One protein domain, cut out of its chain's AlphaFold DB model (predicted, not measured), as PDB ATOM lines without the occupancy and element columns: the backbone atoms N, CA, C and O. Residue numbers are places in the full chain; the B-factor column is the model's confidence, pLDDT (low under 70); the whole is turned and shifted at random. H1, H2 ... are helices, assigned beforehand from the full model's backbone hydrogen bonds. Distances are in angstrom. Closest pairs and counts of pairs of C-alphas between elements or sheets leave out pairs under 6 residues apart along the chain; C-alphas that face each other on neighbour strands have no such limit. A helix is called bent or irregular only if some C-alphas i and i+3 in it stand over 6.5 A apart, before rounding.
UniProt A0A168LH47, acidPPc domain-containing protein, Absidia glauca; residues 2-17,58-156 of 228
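AT A GLANCE: This is residues 2 to 17 and 58 to 156 of the 228 residues of the protein "acidPPc domain-containing protein" of Absidia glauca (UniProt A0A168LH47). The longest helix, H3, lies side by side with H2 in a helical hairpin, and H4 crosses H2 at a slant; the shorter H1 packs on H2 with residues 2 to 7. Together they form a flat, up-and-down bundle, each helix running against the one before it in the chain. The printed part has 115 residues with four named helices, H1 to H4 in chain order, and no named strand; the class is all helix. It is only just compact, close to loose, with a radius of gyration of the C-alphas of 16.1 A and spans of 49 by 36 by 14 A.

IN THESE COORDINATES: H3, residues 91 to 113, is 32.6 A long, from C-alpha 91 at (236.402, 94.600, 9.574), with a kink of 28 degrees near residue 98. It is neither bent nor irregular, but only just: C-alphas 97 and 100 are 6.4 A apart. H2, residues 62 to 81, measures 28.4 A. H4, residues 119 to 140, measures 32.1 A and ends at C-alpha 140, (251.481, 93.586, -11.525). H1, residues 2 to 13, measures 16.4 A.

HOW THE PARTS SIT: H3 touches H2 at a shallow tilt of 1 degrees, opposite ways; their closest C-alphas, of Phe 97 and Ala 75, are 4.7 A apart. H2 touches H4 the same way at 37 degrees, only just steep, closest at C-alphas 65 and 129, 4.2 A. H3 and H4, a hairpin, touch through residues 108 to 112 and 119 to 126 alone, closest at C-alphas 112 and 119, 6.0 A. H1 touches H2 with residues 2 to 7 alone, closest at C-alphas 6 and 62, 6.0 A. H1 and H3 are apart. Each O i to N i+4 pair is within hydrogen-bond range in H1 and H2, against 15 of 19 in H3 and 17 of 18 in H4.

THE WHOLE: The C-alphas farthest apart, of Pro 16 and Leu 88, are 50.5 A apart. Residues 18 to 57 are not printed, and C-alphas 17 and 58 are 5.0 A apart across the cut. The link H3 to H4 is tight and H2 to H3 short. Residues 141 to 156 hold no named element. Residues 58 to 59, 113 and 115 to 116 have pLDDT under 70.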
ATOM      1  N   SER A   2     257.983 107.146  -8.981       85.31
ATOM      2  CA  SER A   2     257.710 108.412  -8.262       85.31
ATOM      3  C   SER A   2     258.933 109.321  -8.051       85.31
ATOM      4  O   SER A   2     258.852 110.525  -8.277       85.31
ATOM      5  N   VAL A   3     260.094 108.765  -7.681       85.88
ATOM      6  CA  VAL A   3     261.329 109.552  -7.479       85.88
ATOM      7  C   VAL A   3     261.784 110.237  -8.771       85.88
ATOM      8  O   VAL A   3     262.143 111.404  -8.749       85.88
ATOM      9  N   VAL A   4     261.714 109.557  -9.915       85.19
ATOM     10  CA  VAL A   4     262.140 110.143 -11.196       85.19
ATOM     11  C   VAL A   4     261.241 111.323 -11.562       85.19
ATOM     12  O   VAL A   4     261.738 112.422 -11.786       85.19
ATOM     13  N   PHE A   5     259.918 111.128 -11.527       82.12
ATOM     14  CA  PHE A   5     258.965 112.200 -11.825       82.12
ATOM     15  C   PHE A   5     259.114 113.389 -10.874       82.12
ATOM     16  O   PHE A   5     259.146 114.532 -11.314       82.12
ATOM     17  N   THR A   6     259.263 113.138  -9.574       81.75
ATOM     18  CA  THR A   6     259.425 114.220  -8.592       81.75
ATOM     19  C   THR A   6     260.707 115.017  -8.796       81.75
ATOM     20  O   THR A   6     260.667 116.235  -8.654       81.75
ATOM     21  N   GLN A   7     261.823 114.375  -9.155       81.25
ATOM     22  CA  GLN A   7     263.076 115.085  -9.421       81.25
ATOM     23  C   GLN A   7     263.016 115.899 -10.714       81.25
ATOM     24  O   GLN A   7     263.458 117.046 -10.721       81.25
ATOM     25  N   VAL A   8     262.414 115.354 -11.775       82.38
ATOM     26  CA  VAL A   8     262.201 116.095 -13.027       82.38
ATOM     27  C   VAL A   8     261.366 117.345 -12.757       82.38
ATOM     28  O   VAL A   8     261.799 118.448 -13.079       82.38
ATOM     29  N   ILE A   9     260.229 117.201 -12.066       78.06
ATOM     30  CA  ILE A   9     259.351 118.340 -11.774       78.06
ATOM     31  C   ILE A   9     260.075 119.370 -10.888       78.06
ATOM     32  O   ILE A   9     260.011 120.568 -11.169       78.06
ATOM     33  N   LYS A  10     260.842 118.917  -9.883       76.50
ATOM     34  CA  LYS A  10     261.654 119.793  -9.020       76.50
ATOM     35  C   LYS A  10     262.638 120.667  -9.775       76.50
ATOM     36  O   LYS A  10     262.788 121.835  -9.428       76.50
ATOM     37  N   VAL A  11     263.313 120.110 -10.775       77.38
ATOM     38  CA  VAL A  11     264.274 120.862 -11.588       77.38
ATOM     39  C   VAL A  11     263.553 121.810 -12.547       77.38
ATOM     40  O   VAL A  11     264.030 122.917 -12.762       77.38
ATOM     41  N   THR A  12     262.390 121.420 -13.078       75.12
ATOM     42  CA  THR A  12     261.657 122.241 -14.058       75.12
ATOM     43  C   THR A  12     260.906 123.433 -13.464       75.12
ATOM     44  O   THR A  12     260.802 124.456 -14.127       75.12
ATOM     45  N   VAL A  13     260.368 123.323 -12.242       77.00
ATOM     46  CA  VAL A  13     259.471 124.359 -11.692       77.00
ATOM     47  C   VAL A  13     260.229 125.472 -10.970       77.00
ATOM     48  O   VAL A  13     259.801 126.620 -11.018       77.00
ATOM     49  N   GLY A  14     261.331 125.162 -10.277       71.81
ATOM     50  CA  GLY A  14     262.189 126.188  -9.666       71.81
ATOM     51  C   GLY A  14     261.510 127.108  -8.634       71.81
ATOM     52  O   GLY A  14     261.997 128.208  -8.389       71.81
ATOM     53  N   ARG A  15     260.371 126.711  -8.042       76.94
ATOM     54  CA  ARG A  15     259.612 127.555  -7.098       76.94
ATOM     55  C   ARG A  15     260.456 127.868  -5.848       76.94
ATOM     56  O   ARG A  15     261.007 126.919  -5.282       76.94
ATOM     57  N   PRO A  16     260.509 129.121  -5.354       73.31
ATOM     58  CA  PRO A  16     261.212 129.482  -4.117       73.31
ATOM     59  C   PRO A  16     260.489 128.972  -2.863       73.31
ATOM     60  O   PRO A  16     259.254 128.937  -2.816       73.31
ATOM     61  N   ARG A  17     261.260 128.538  -1.857       79.38
ATOM     62  CA  ARG A  17     260.715 127.984  -0.611       79.38
ATOM     63  C   ARG A  17     260.201 129.109   0.294       79.38
ATOM     64  O   ARG A  17     260.704 130.221   0.227       79.38
ATOM     65  N   SER A  58     261.383 123.876  -4.183       63.53
ATOM     66  CA  SER A  58     260.206 123.751  -3.294       63.53
ATOM     67  C   SER A  58     259.152 122.774  -3.786       63.53
ATOM     68  O   SER A  58     258.475 122.136  -2.982       63.53
ATOM     69  N   PHE A  59     259.001 122.669  -5.104       64.06
ATOM     70  CA  PHE A  59     257.853 122.033  -5.736       64.06
ATOM     71  C   PHE A  59     258.276 120.813  -6.551       64.06
ATOM     72  O   PHE A  59     259.168 120.968  -7.375       64.06
ATOM     73  N   PRO A  60     257.619 119.644  -6.447       70.31
ATOM     74  CA  PRO A  60     256.719 119.166  -5.393       70.31
ATOM     75  C   PRO A  60     257.494 118.570  -4.197       70.31
ATOM     76  O   PRO A  60     258.696 118.294  -4.282       70.31
ATOM     77  N   SER A  61     256.808 118.307  -3.078       77.50
ATOM     78  CA  SER A  61     257.428 117.644  -1.917       77.50
ATOM     79  C   SER A  61     257.837 116.201  -2.251       77.50
ATOM     80  O   SER A  61     257.002 115.306  -2.408       77.50
ATOM     81  N   GLY A  62     259.150 115.962  -2.323       80.69
ATOM     82  CA  GLY A  62     259.713 114.631  -2.584       80.69
ATOM     83  C   GLY A  62     259.412 113.625  -1.468       80.69
ATOM     84  O   GLY A  62     259.101 112.473  -1.757       80.69
ATOM     85  N   HIS A  63     259.426 114.068  -0.204       84.81
ATOM     86  CA  HIS A  63     259.069 113.224   0.942       84.81
ATOM     87  C   HIS A  63     257.610 112.768   0.864       84.81
ATOM     88  O   HIS A  63     257.337 111.581   0.999       84.81
ATOM     89  N   SER A  64     256.689 113.690   0.575       88.00
ATOM     90  CA  SER A  64     255.260 113.376   0.487       88.00
ATOM     91  C   SER A  64     254.981 112.393  -0.651       88.00
ATOM     92  O   SER A  64     254.301 111.392  -0.448       88.00
ATOM     93  N   SER A  65     255.573 112.619  -1.826       89.94
ATOM     94  CA  SER A  65     255.394 111.722  -2.970       89.94
ATOM     95  C   SER A  65     256.007 110.336  -2.753       89.94
ATOM     96  O   SER A  65     255.383 109.337  -3.105       89.94
ATOM     97  N   PHE A  66     257.192 110.244  -2.139       89.94
ATOM     98  CA  PHE A  66     257.822 108.959  -1.827       89.94
ATOM     99  C   PHE A  66     257.010 108.161  -0.801       89.94
ATOM    100  O   PHE A  66     256.730 106.982  -1.026       89.94
ATOM    101  N   SER A  67     256.577 108.808   0.283       93.19
ATOM    102  CA  SER A  67     255.765 108.169   1.320       93.19
ATOM    103  C   SER A  67     254.426 107.683   0.776       93.19
ATOM    104  O   SER A  67     254.067 106.537   1.027       93.19
ATOM    105  N   PHE A  68     253.725 108.495  -0.024       92.69
ATOM    106  CA  PHE A  68     252.491 108.057  -0.681       92.69
ATOM    107  C   PHE A  68     252.745 106.943  -1.697       92.69
ATOM    108  O   PHE A  68     251.997 105.975  -1.715       92.69
ATOM    109  N   ALA A  69     253.813 107.013  -2.495       93.62
ATOM    110  CA  ALA A  69     254.118 105.961  -3.461       93.62
ATOM    111  C   ALA A  69     254.380 104.598  -2.794       93.62
ATOM    112  O   ALA A  69     253.896 103.580  -3.277       93.62
ATOM    113  N   GLY A  70     255.128 104.570  -1.686       93.81
ATOM    114  CA  GLY A  70     255.459 103.329  -0.982       93.81
ATOM    115  C   GLY A  70     254.309 102.795  -0.128       93.81
ATOM    116  O   GLY A  70     253.908 101.642  -0.269       93.81
ATOM    117  N   LEU A  71     253.757 103.634   0.748       94.19
ATOM    118  CA  LEU A  71     252.750 103.200   1.716       94.19
ATOM    119  C   LEU A  71     251.377 102.986   1.076       94.19
ATOM    120  O   LEU A  71     250.675 102.064   1.479       94.19
ATOM    121  N   LEU A  72     251.004 103.751   0.042       95.06
ATOM    122  CA  LEU A  72     249.773 103.459  -0.696       95.06
ATOM    123  C   LEU A  72     249.913 102.177  -1.518       95.06
ATOM    124  O   LEU A  72     248.976 101.389  -1.564       95.06
ATOM    125  N   TYR A  73     251.082 101.920  -2.115       93.75
ATOM    126  CA  TYR A  73     251.328 100.638  -2.778       93.75
ATOM    127  C   TYR A  73     251.218  99.474  -1.786       93.75
ATOM    128  O   TYR A  73     250.569  98.476  -2.087       93.75
ATOM    129  N   LEU A  74     251.784  99.618  -0.581       93.62
ATOM    130  CA  LEU A  74     251.639  98.628   0.486       93.62
ATOM    131  C   LEU A  74     250.168  98.433   0.885       93.62
ATOM    132  O   LEU A  74     249.728  97.296   1.027       93.62
ATOM    133  N   ALA A  75     249.401  99.519   1.010       94.25
ATOM    134  CA  ALA A  75     247.970  99.463   1.298       94.25
ATOM    135  C   ALA A  75     247.213  98.660   0.226       94.25
ATOM    136  O   ALA A  75     246.481  97.727   0.550       94.25
ATOM    137  N   LEU A  76     247.441  98.975  -1.055       92.19
ATOM    138  CA  LEU A  76     246.836  98.277  -2.196       92.19
ATOM    139  C   LEU A  76     247.257  96.801  -2.248       92.19
ATOM    140  O   LEU A  76     246.433  95.922  -2.496       92.19
ATOM    141  N   PHE A  77     248.526  96.508  -1.965       92.00
ATOM    142  CA  PHE A  77     249.047  95.146  -1.917       92.00
ATOM    143  C   PHE A  77     248.370  94.309  -0.825       92.00
ATOM    144  O   PHE A  77     247.907  93.200  -1.100       92.00
ATOM    145  N   LEU A  78     248.258  94.845   0.395       91.12
ATOM    146  CA  LEU A  78     247.566  94.178   1.501       91.12
ATOM    147  C   LEU A  78     246.077  93.986   1.192       91.12
ATOM    148  O   LEU A  78     245.547  92.897   1.412       91.12
ATOM    149  N   ALA A  79     245.425  94.994   0.606       89.94
ATOM    150  CA  ALA A  79     244.028  94.903   0.191       89.94
ATOM    151  C   ALA A  79     243.793  93.788  -0.843       89.94
ATOM    152  O   ALA A  79     242.822  93.040  -0.729       89.94
ATOM    153  N   GLY A  80     244.698  93.631  -1.815       89.50
ATOM    154  CA  GLY A  80     244.627  92.553  -2.804       89.50
ATOM    155  C   GLY A  80     244.877  91.170  -2.202       89.50
ATOM    156  O   GLY A  80     244.185  90.211  -2.543       89.50
ATOM    157  N   LYS A  81     245.827  91.052  -1.266       89.44
ATOM    158  CA  LYS A  81     246.133  89.782  -0.585       89.44
ATOM    159  C   LYS A  81     245.023  89.310   0.345       89.44
ATOM    160  O   LYS A  81     244.766  88.114   0.415       89.44
ATOM    161  N   LEU A  82     244.367  90.237   1.033       88.00
ATOM    162  CA  LEU A  82     243.303  89.934   1.990       88.00
ATOM    163  C   LEU A  82     241.911  89.899   1.352       88.00
ATOM    164  O   LEU A  82     240.935  89.672   2.068       88.00
ATOM    165  N   LYS A  83     241.815  90.124   0.031       87.06
ATOM    166  CA  LYS A  83     240.553  90.272  -0.703       87.06
ATOM    167  C   LYS A  83     239.623  91.235   0.037       87.06
ATOM    168  O   LYS A  83     238.621  90.835   0.634       87.06
ATOM    169  N   LEU A  84     240.035  92.502   0.095       84.88
ATOM    170  CA  LEU A  84     239.338  93.535   0.863       84.88
ATOM    171  C   LEU A  84     237.872  93.703   0.430       84.88
ATOM    172  O   LEU A  84     237.025  93.918   1.288       84.88
ATOM    173  N   PHE A  85     237.588  93.563  -0.869       82.69
ATOM    174  CA  PHE A  85     236.246  93.697  -1.456       82.69
ATOM    175  C   PHE A  85     235.539  92.355  -1.689       82.69
ATOM    176  O   PHE A  85     234.688  92.252  -2.565       82.69
ATOM    177  N   ASP A  86     235.912  91.313  -0.947       81.38
ATOM    178  CA  ASP A  86     235.154  90.060  -0.948       81.38
ATOM    179  C   ASP A  86     233.794  90.264  -0.258       81.38
ATOM    180  O   ASP A  86     233.668  91.112   0.627       81.38
ATOM    181  N   GLU A  87     232.795  89.447  -0.585       77.62
ATOM    182  CA  GLU A  87     231.454  89.519   0.034       77.62
ATOM    183  C   GLU A  87     231.470  89.118   1.527       77.62
ATOM    184  O   GLU A  87     230.494  89.265   2.262       77.62
ATOM    185  N   LEU A  88     232.626  88.656   2.006       71.56
ATOM    186  CA  LEU A  88     232.912  88.311   3.391       71.56
ATOM    187  C   LEU A  88     233.399  89.556   4.159       71.56
ATOM    188  O   LEU A  88     234.597  89.868   4.193       71.56
ATOM    189  N   GLY A  89     232.451  90.265   4.778       75.44
ATOM    190  CA  GLY A  89     232.629  91.552   5.467       75.44
ATOM    191  C   GLY A  89     233.418  91.513   6.784       75.44
ATOM    192  O   GLY A  89     232.887  91.836   7.844       75.44
ATOM    193  N   TYR A  90     234.702  91.156   6.743       84.94
ATOM    194  CA  TYR A  90     235.580  91.196   7.917       84.94
ATOM    195  C   TYR A  90     236.231  92.577   8.127       84.94
ATOM    196  O   TYR A  90     237.078  93.003   7.340       84.94
ATOM    197  N   THR A  91     235.932  93.236   9.251       86.06
ATOM    198  CA  THR A  91     236.402  94.600   9.574       86.06
ATOM    199  C   THR A  91     237.926  94.737   9.664       86.06
ATOM    200  O   THR A  91     238.476  95.780   9.308       86.06
ATOM    201  N   TYR A  92     238.642  93.688  10.098       87.75
ATOM    202  CA  TYR A  92     240.105  93.745  10.250       87.75
ATOM    203  C   TYR A  92     240.828  94.023   8.924       87.75
ATOM    204  O   TYR A  92     241.863  94.689   8.919       87.75
ATOM    205  N   LYS A  93     240.253  93.588   7.792       87.62
ATOM    206  CA  LYS A  93     240.802  93.842   6.456       87.62
ATOM    207  C   LYS A  93     240.886  95.347   6.175       87.62
ATOM    208  O   LYS A  93     241.903  95.821   5.675       87.62
ATOM    209  N   GLY A  94     239.875  96.119   6.584       88.06
ATOM    210  CA  GLY A  94     239.867  97.578   6.447       88.06
ATOM    211  C   GLY A  94     241.001  98.252   7.222       88.06
ATOM    212  O   GLY A  94     241.707  99.096   6.671       88.06
ATOM    213  N   TYR A  95     241.257  97.827   8.463       91.88
ATOM    214  CA  TYR A  95     242.346  98.387   9.271       91.88
ATOM    215  C   TYR A  95     243.725  98.166   8.642       91.88
ATOM    216  O   TYR A  95     244.555  99.074   8.666       91.88
ATOM    217  N   THR A  96     243.958  97.007   8.018       90.38
ATOM    218  CA  THR A  96     245.233  96.738   7.329       90.38
ATOM    219  C   THR A  96     245.481  97.654   6.127       90.38
ATOM    220  O   THR A  96     246.633  97.947   5.819       90.38
ATOM    221  N   PHE A  97     244.422  98.154   5.480       92.25
ATOM    222  CA  PHE A  97     244.520  99.150   4.410       92.25
ATOM    223  C   PHE A  97     244.713 100.566   4.966       92.25
ATOM    224  O   PHE A  97     245.554 101.324   4.487       92.25
ATOM    225  N   VAL A  98     243.952 100.923   6.002       92.62
ATOM    226  CA  VAL A  98     243.959 102.273   6.582       92.62
ATOM    227  C   VAL A  98     245.279 102.581   7.294       92.62
ATOM    228  O   VAL A  98     245.787 103.693   7.173       92.62
ATOM    229  N   PHE A  99     245.875 101.611   7.989       94.50
ATOM    230  CA  PHE A  99     247.118 101.794   8.743       94.50
ATOM    231  C   PHE A  99     248.279 102.407   7.924       94.50
ATOM    232  O   PHE A  99     248.783 103.466   8.312       94.50
ATOM    233  N   PRO A 100     248.697 101.836   6.775       93.00
ATOM    234  CA  PRO A 100     249.757 102.429   5.959       93.00
ATOM    235  C   PRO A 100     249.356 103.780   5.345       93.00
ATOM    236  O   PRO A 100     250.205 104.663   5.220       93.00
ATOM    237  N   VAL A 101     248.076 103.989   5.016       93.81
ATOM    238  CA  VAL A 101     247.583 105.277   4.493       93.81
ATOM    239  C   VAL A 101     247.685 106.381   5.548       93.81
ATOM    240  O   VAL A 101     248.155 107.476   5.240       93.81
ATOM    241  N   ILE A 102     247.328 106.092   6.805       94.19
ATOM    242  CA  ILE A 102     247.530 107.017   7.930       94.19
ATOM    243  C   ILE A 102     249.020 107.320   8.096       94.19
ATOM    244  O   ILE A 102     249.391 108.485   8.228       94.19
ATOM    245  N   GLY A 103     249.888 106.305   8.028       93.44
ATOM    246  CA  GLY A 103     251.339 106.505   8.063       93.44
ATOM    247  C   GLY A 103     251.828 107.470   6.976       93.44
ATOM    248  O   GLY A 103     252.610 108.379   7.256       93.44
ATOM    249  N   ALA A 104     251.317 107.336   5.748       93.44
ATOM    250  CA  ALA A 104     251.663 108.222   4.635       93.44
ATOM    251  C   ALA A 104     251.206 109.662   4.887       93.44
ATOM    252  O   ALA A 104     251.957 110.611   4.644       93.44
ATOM    253  N   LEU A 105     249.989 109.815   5.411       90.69
ATOM    254  CA  LEU A 105     249.415 111.108   5.753       90.69
ATOM    255  C   LEU A 105     250.209 111.793   6.870       90.69
ATOM    256  O   LEU A 105     250.522 112.973   6.746       90.69
ATOM    257  N   LEU A 106     250.603 111.067   7.918       91.44
ATOM    258  CA  LEU A 106     251.420 111.614   9.002       91.44
ATOM    259  C   LEU A 106     252.769 112.132   8.489       91.44
ATOM    260  O   LEU A 106     253.163 113.242   8.843       91.44
ATOM    261  N   VAL A 107     253.441 111.395   7.598       90.19
ATOM    262  CA  VAL A 107     254.697 111.864   6.984       90.19
ATOM    263  C   VAL A 107     254.477 113.087   6.083       90.19
ATOM    264  O   VAL A 107     255.327 113.973   6.018       90.19
ATOM    265  N   ALA A 108     253.335 113.194   5.404       88.00
ATOM    266  CA  ALA A 108     253.003 114.398   4.645       88.00
ATOM    267  C   ALA A 108     252.703 115.605   5.558       88.00
ATOM    268  O   ALA A 108     253.141 116.721   5.269       88.00
ATOM    269  N   ILE A 109     252.014 115.389   6.683       86.75
ATOM    270  CA  ILE A 109     251.684 116.434   7.663       86.75
ATOM    271  C   ILE A 109     252.951 117.002   8.310       86.75
ATOM    272  O   ILE A 109     253.062 118.222   8.443       86.75
ATOM    273  N   THR A 110     253.935 116.166   8.663       86.31
ATOM    274  CA  THR A 110     255.199 116.662   9.243       86.31
ATOM    275  C   THR A 110     255.918 117.627   8.301       86.31
ATOM    276  O   THR A 110     256.451 118.637   8.746       86.31
ATOM    277  N   ARG A 111     255.836 117.414   6.981       80.12
ATOM    278  CA  ARG A 111     256.407 118.331   5.977       80.12
ATOM    279  C   ARG A 111     255.685 119.670   5.849       80.12
ATOM    280  O   ARG A 111     256.300 120.623   5.382       80.12
ATOM    281  N   THR A 112     254.425 119.750   6.274       77.31
ATOM    282  CA  THR A 112     253.676 121.016   6.333       77.31
ATOM    283  C   THR A 112     254.012 121.786   7.612       77.31
ATOM    284  O   THR A 112     254.159 123.004   7.575       77.31
ATOM    285  N   ARG A 113     254.196 121.077   8.739       69.69
ATOM    286  CA  ARG A 113     254.554 121.695  10.028       69.69
ATOM    287  C   ARG A 113     255.937 122.334  10.044       69.69
ATOM    288  O   ARG A 113     256.114 123.337  10.720       69.69
ATOM    289  N   ASP A 114     256.879 121.805   9.269       71.88
ATOM    290  CA  ASP A 114     258.238 122.351   9.193       71.88
ATOM    291  C   ASP A 114     258.320 123.690   8.420       71.88
ATOM    292  O   ASP A 114     259.423 124.149   8.140       71.88
ATOM    293  N   TYR A 115     257.188 124.289   8.008       63.53
ATOM    294  CA  TYR A 115     257.105 125.519   7.197       63.53
ATOM    295  C   TYR A 115     257.981 125.516   5.937       63.53
ATOM    296  O   TYR A 115     258.211 126.565   5.359       63.53
ATOM    297  N   ARG A 116     258.464 124.357   5.466       65.94
ATOM    298  CA  ARG A 116     259.362 124.266   4.298       65.94
ATOM    299  C   ARG A 116     258.635 124.155   2.966       65.94
ATOM    300  O   ARG A 116     259.255 124.322   1.919       65.94
ATOM    301  N   HIS A 117     257.346 123.831   2.998       71.06
ATOM    302  CA  HIS A 117     256.533 123.608   1.812       71.06
ATOM    303  C   HIS A 117     255.165 124.248   1.986       71.06
ATOM    304  O   HIS A 117     254.567 124.182   3.059       71.06
ATOM    305  N   HIS A 118     254.648 124.816   0.901       78.38
ATOM    306  CA  HIS A 118     253.243 125.184   0.864       78.38
ATOM    307  C   HIS A 118     252.418 123.899   0.903       78.38
ATOM    308  O   HIS A 118     252.787 122.892   0.293       78.38
ATOM    309  N   TRP A 119     251.277 123.930   1.585       80.50
ATOM    310  CA  TRP A 119     250.385 122.775   1.677       80.50
ATOM    311  C   TRP A 119     249.991 122.232   0.286       80.50
ATOM    312  O   TRP A 119     249.926 121.021   0.095       80.50
ATOM    313  N   HIS A 120     249.849 123.107  -0.719       81.94
ATOM    314  CA  HIS A 120     249.618 122.720  -2.116       81.94
ATOM    315  C   HIS A 120     250.726 121.817  -2.688       81.94
ATOM    316  O   HIS A 120     250.430 120.845  -3.383       81.94
ATOM    317  N   ASP A 121     251.996 122.095  -2.376       83.12
ATOM    318  CA  ASP A 121     253.153 121.337  -2.879       83.12
ATOM    319  C   ASP A 121     253.177 119.917  -2.289       83.12
ATOM    320  O   ASP A 121     253.639 118.962  -2.924       83.12
ATOM    321  N   VAL A 122     252.664 119.785  -1.061       84.38
ATOM    322  CA  VAL A 122     252.457 118.514  -0.362       84.38
ATOM    323  C   VAL A 122     251.293 117.750  -0.989       84.38
ATOM    324  O   VAL A 122     251.475 116.588  -1.343       84.38
ATOM    325  N   CYS A 123     250.144 118.397  -1.210       87.25
ATOM    326  CA  CYS A 123     248.977 117.780  -1.846       87.25
ATOM    327  C   CYS A 123     249.295 117.246  -3.249       87.25
ATOM    328  O   CYS A 123     248.991 116.093  -3.553       87.25
ATOM    329  N   ILE A 124     249.955 118.047  -4.089       88.38
ATOM    330  CA  ILE A 124     250.326 117.644  -5.454       88.38
ATOM    331  C   ILE A 124     251.351 116.505  -5.419       88.38
ATOM    332  O   ILE A 124     251.229 115.538  -6.173       88.38
ATOM    333  N   GLY A 125     252.320 116.563  -4.498       87.44
ATOM    334  CA  GLY A 125     253.264 115.469  -4.271       87.44
ATOM    335  C   GLY A 125     252.570 114.161  -3.876       87.44
ATOM    336  O   GLY A 125     252.894 113.107  -4.428       87.44
ATOM    337  N   SER A 126     251.590 114.226  -2.971       90.81
ATOM    338  CA  SER A 126     250.783 113.077  -2.544       90.81
ATOM    339  C   SER A 126     249.952 112.488  -3.685       90.81
ATOM    340  O   SER A 126     249.967 111.272  -3.860       90.81
ATOM    341  N   ILE A 127     249.298 113.320  -4.505       91.06
ATOM    342  CA  ILE A 127     248.533 112.871  -5.683       91.06
ATOM    343  C   ILE A 127     249.454 112.167  -6.680       91.06
ATOM    344  O   ILE A 127     249.165 111.052  -7.112       91.06
ATOM    345  N   LEU A 128     250.602 112.767  -7.004       91.25
ATOM    346  CA  LEU A 128     251.577 112.168  -7.917       91.25
ATOM    347  C   LEU A 128     252.092 110.816  -7.394       91.25
ATOM    348  O   LEU A 128     252.209 109.852  -8.153       91.25
ATOM    349  N   GLY A 129     252.378 110.738  -6.089       92.06
ATOM    350  CA  GLY A 129     252.774 109.497  -5.425       92.06
ATOM    351  C   GLY A 129     251.679 108.431  -5.495       92.06
ATOM    352  O   GLY A 129     251.967 107.283  -5.834       92.06
ATOM    353  N   ALA A 130     250.425 108.822  -5.255       93.31
ATOM    354  CA  ALA A 130     249.271 107.936  -5.316       93.31
ATOM    355  C   ALA A 130     249.027 107.381  -6.728       93.31
ATOM    356  O   ALA A 130     248.832 106.177  -6.887       93.31
ATOM    357  N   LEU A 131     249.122 108.225  -7.760       93.12
ATOM    358  CA  LEU A 131     249.012 107.805  -9.160       93.12
ATOM    359  C   LEU A 131     250.117 106.813  -9.540       93.12
ATOM    360  O   LEU A 131     249.842 105.792 -10.166       93.12
ATOM    361  N   CYS A 132     251.357 107.074  -9.116       92.31
ATOM    362  CA  CYS A 132     252.468 106.151  -9.340       92.31
ATOM    363  C   CYS A 132     252.251 104.804  -8.635       92.31
ATOM    364  O   CYS A 132     252.544 103.764  -9.224       92.31
ATOM    365  N   ALA A 133     251.754 104.812  -7.393       93.38
ATOM    366  CA  ALA A 133     251.440 103.594  -6.647       93.38
ATOM    367  C   ALA A 133     250.332 102.785  -7.325       93.38
ATOM    368  O   ALA A 133     250.482 101.579  -7.506       93.38
ATOM    369  N   TYR A 134     249.253 103.452  -7.743       92.19
ATOM    370  CA  TYR A 134     248.150 102.820  -8.459       92.19
ATOM    371  C   TYR A 134     248.623 102.218  -9.785       92.19
ATOM    372  O   TYR A 134     248.381 101.043 -10.043       92.19
ATOM    373  N   PHE A 135     249.367 102.978 -10.592       92.25
ATOM    374  CA  PHE A 135     249.915 102.486 -11.855       92.25
ATOM    375  C   PHE A 135     250.828 101.269 -11.650       92.25
ATOM    376  O   PHE A 135     250.678 100.259 -12.335       92.25
ATOM    377  N   ALA A 136     251.732 101.331 -10.667       91.38
ATOM    378  CA  ALA A 136     252.599 100.207 -10.332       91.38
ATOM    379  C   ALA A 136     251.788  98.980  -9.892       91.38
ATOM    380  O   ALA A 136     252.050  97.880 -10.364       91.38
ATOM    381  N   TYR A 137     250.772  99.158  -9.046       91.31
ATOM    382  CA  TYR A 137     249.898  98.065  -8.626       91.31
ATOM    383  C   TYR A 137     249.190  97.415  -9.823       91.31
ATOM    384  O   TYR A 137     249.252  96.198  -9.979       91.31
ATOM    385  N   ARG A 138     248.601  98.220 -10.715       89.75
ATOM    386  CA  ARG A 138     247.869  97.748 -11.904       89.75
ATOM    387  C   ARG A 138     248.748  97.042 -12.934       89.75
ATOM    388  O   ARG A 138     248.239  96.224 -13.690       89.75
ATOM    389  N   GLN A 139     250.048  97.331 -12.962       89.56
ATOM    390  CA  GLN A 139     250.996  96.639 -13.834       89.56
ATOM    391  C   GLN A 139     251.242  95.186 -13.394       89.56
ATOM    392  O   GLN A 139     251.507  94.329 -14.234       89.56
ATOM    393  N   TYR A 140     251.167  94.905 -12.088       87.88
ATOM    394  CA  TYR A 140     251.481  93.586 -11.525       87.88
ATOM    395  C   TYR A 140     250.246  92.786 -11.100       87.88
ATOM    396  O   TYR A 140     250.275  91.557 -11.176       87.88
ATOM    397  N   TYR A 141     249.176  93.455 -10.669       89.19
ATOM    398  CA  TYR A 141     247.969  92.838 -10.123       89.19
ATOM    399  C   TYR A 141     246.704  93.318 -10.851       89.19
ATOM    400  O   TYR A 141     246.635  94.470 -11.300       89.19
ATOM    401  N   PRO A 142     245.674  92.455 -10.963       87.94
ATOM    402  CA  PRO A 142     244.376  92.846 -11.496       87.94
ATOM    403  C   PRO A 142     243.633  93.760 -10.509       87.94
ATOM    404  O   PRO A 142     244.184  94.223  -9.514       87.94
ATOM    405  N   ASP A 143     242.388  94.111 -10.831       89.25
ATOM    406  CA  ASP A 143     241.620  95.031  -9.987       89.25
ATOM    407  C   ASP A 143     241.305  94.389  -8.629       89.25
ATOM    408  O   ASP A 143     241.166  93.168  -8.535       89.25
ATOM    409  N   LEU A 144     241.168  95.205  -7.586       86.06
ATOM    410  CA  LEU A 144     240.889  94.759  -6.221       86.06
ATOM    411  C   LEU A 144     239.514  94.087  -6.094       86.06
ATOM    412  O   LEU A 144     239.319  93.279  -5.193       86.06
ATOM    413  N   ALA A 145     238.585  94.394  -7.004       85.31
ATOM    414  CA  ALA A 145     237.282  93.740  -7.104       85.31
ATOM    415  C   ALA A 145     237.328  92.375  -7.823       85.31
ATOM    416  O   ALA A 145     236.342  91.646  -7.837       85.31
ATOM    417  N   ASN A 146     238.449  92.009  -8.458       84.50
ATOM    418  CA  ASN A 146     238.548  90.733  -9.161       84.50
ATOM    419  C   ASN A 146     238.750  89.579  -8.154       84.50
ATOM    420  O   ASN A 146     239.663  89.660  -7.330       84.50
ATOM    421  N   PRO A 147     238.022  88.448  -8.265       82.38
ATOM    422  CA  PRO A 147     238.185  87.288  -7.375       82.38
ATOM    423  C   PRO A 147     239.618  86.730  -7.287       82.38
ATOM    424  O   PRO A 147     239.987  86.072  -6.309       82.38
ATOM    425  N   ARG A 148     240.440  86.979  -8.318       83.25
ATOM    426  CA  ARG A 148     241.847  86.560  -8.410       83.25
ATOM    427  C   ARG A 148     242.847  87.675  -8.065       83.25
ATOM    428  O   ARG A 148     244.023  87.536  -8.391       83.25
ATOM    429  N   CYS A 149     242.435  88.738  -7.364       85.62
ATOM    430  CA  CYS A 149     243.299  89.863  -6.957       85.62
ATOM    431  C   CYS A 149     244.550  89.471  -6.148       85.62
ATOM    432  O   CYS A 149     245.523  90.218  -6.106       85.62
ATOM    433  N   GLN A 150     244.558  88.288  -5.531       86.25
ATOM    434  CA  GLN A 150     245.677  87.781  -4.729       86.25
ATOM    435  C   GLN A 150     246.893  87.312  -5.551       86.25
ATOM    436  O   GLN A 150     247.999  87.185  -4.997       86.25
ATOM    437  N   HIS A 151     246.687  87.006  -6.838       86.12
ATOM    438  CA  HIS A 151     247.709  86.475  -7.735       86.12
ATOM    439  C   HIS A 151     248.204  87.561  -8.697       86.12
ATOM    440  O   HIS A 151     247.385  88.300  -9.249       86.12
ATOM    441  N   PRO A 152     249.527  87.655  -8.919       87.69
ATOM    442  CA  PRO A 152     250.063  88.537  -9.942       87.69
ATOM    443  C   PRO A 152     249.703  88.023 -11.341       87.69
ATOM    444  O   PRO A 152     249.413  86.837 -11.527       87.69
ATOM    445  N   PHE A 153     249.762  88.905 -12.339       85.19
ATOM    446  CA  PHE A 153     249.662  88.489 -13.737       85.19
ATOM    447  C   PHE A 153     250.754  87.468 -14.082       85.19
ATOM    448  O   PHE A 153     251.894  87.572 -13.621       85.19
ATOM    449  N   ALA A 154     250.406  86.475 -14.903       82.38
ATOM    450  CA  ALA A 154     251.354  85.459 -15.338       82.38
ATOM    451  C   ALA A 154     252.519  86.105 -16.102       82.38
ATOM    452  O   ALA A 154     252.317  86.936 -16.992       82.38
ATOM    453  N   LEU A 155     253.748  85.706 -15.765       81.81
ATOM    454  CA  LEU A 155     254.933  86.179 -16.467       81.81
ATOM    455  C   LEU A 155     254.877  85.691 -17.922       81.81
ATOM    456  O   LEU A 155     254.670  84.501 -18.169       81.81
ATOM    457  N   ARG A 156     255.111  86.584 -18.889       73.19
ATOM    458  CA  ARG A 156     255.028  86.259 -20.327       73.19
ATOM    459  C   ARG A 156     255.878  85.041 -20.725       73.19
ATOM    460  O   ARG A 156     255.458  84.262 -21.572       73.19
TER     461      ARG A 156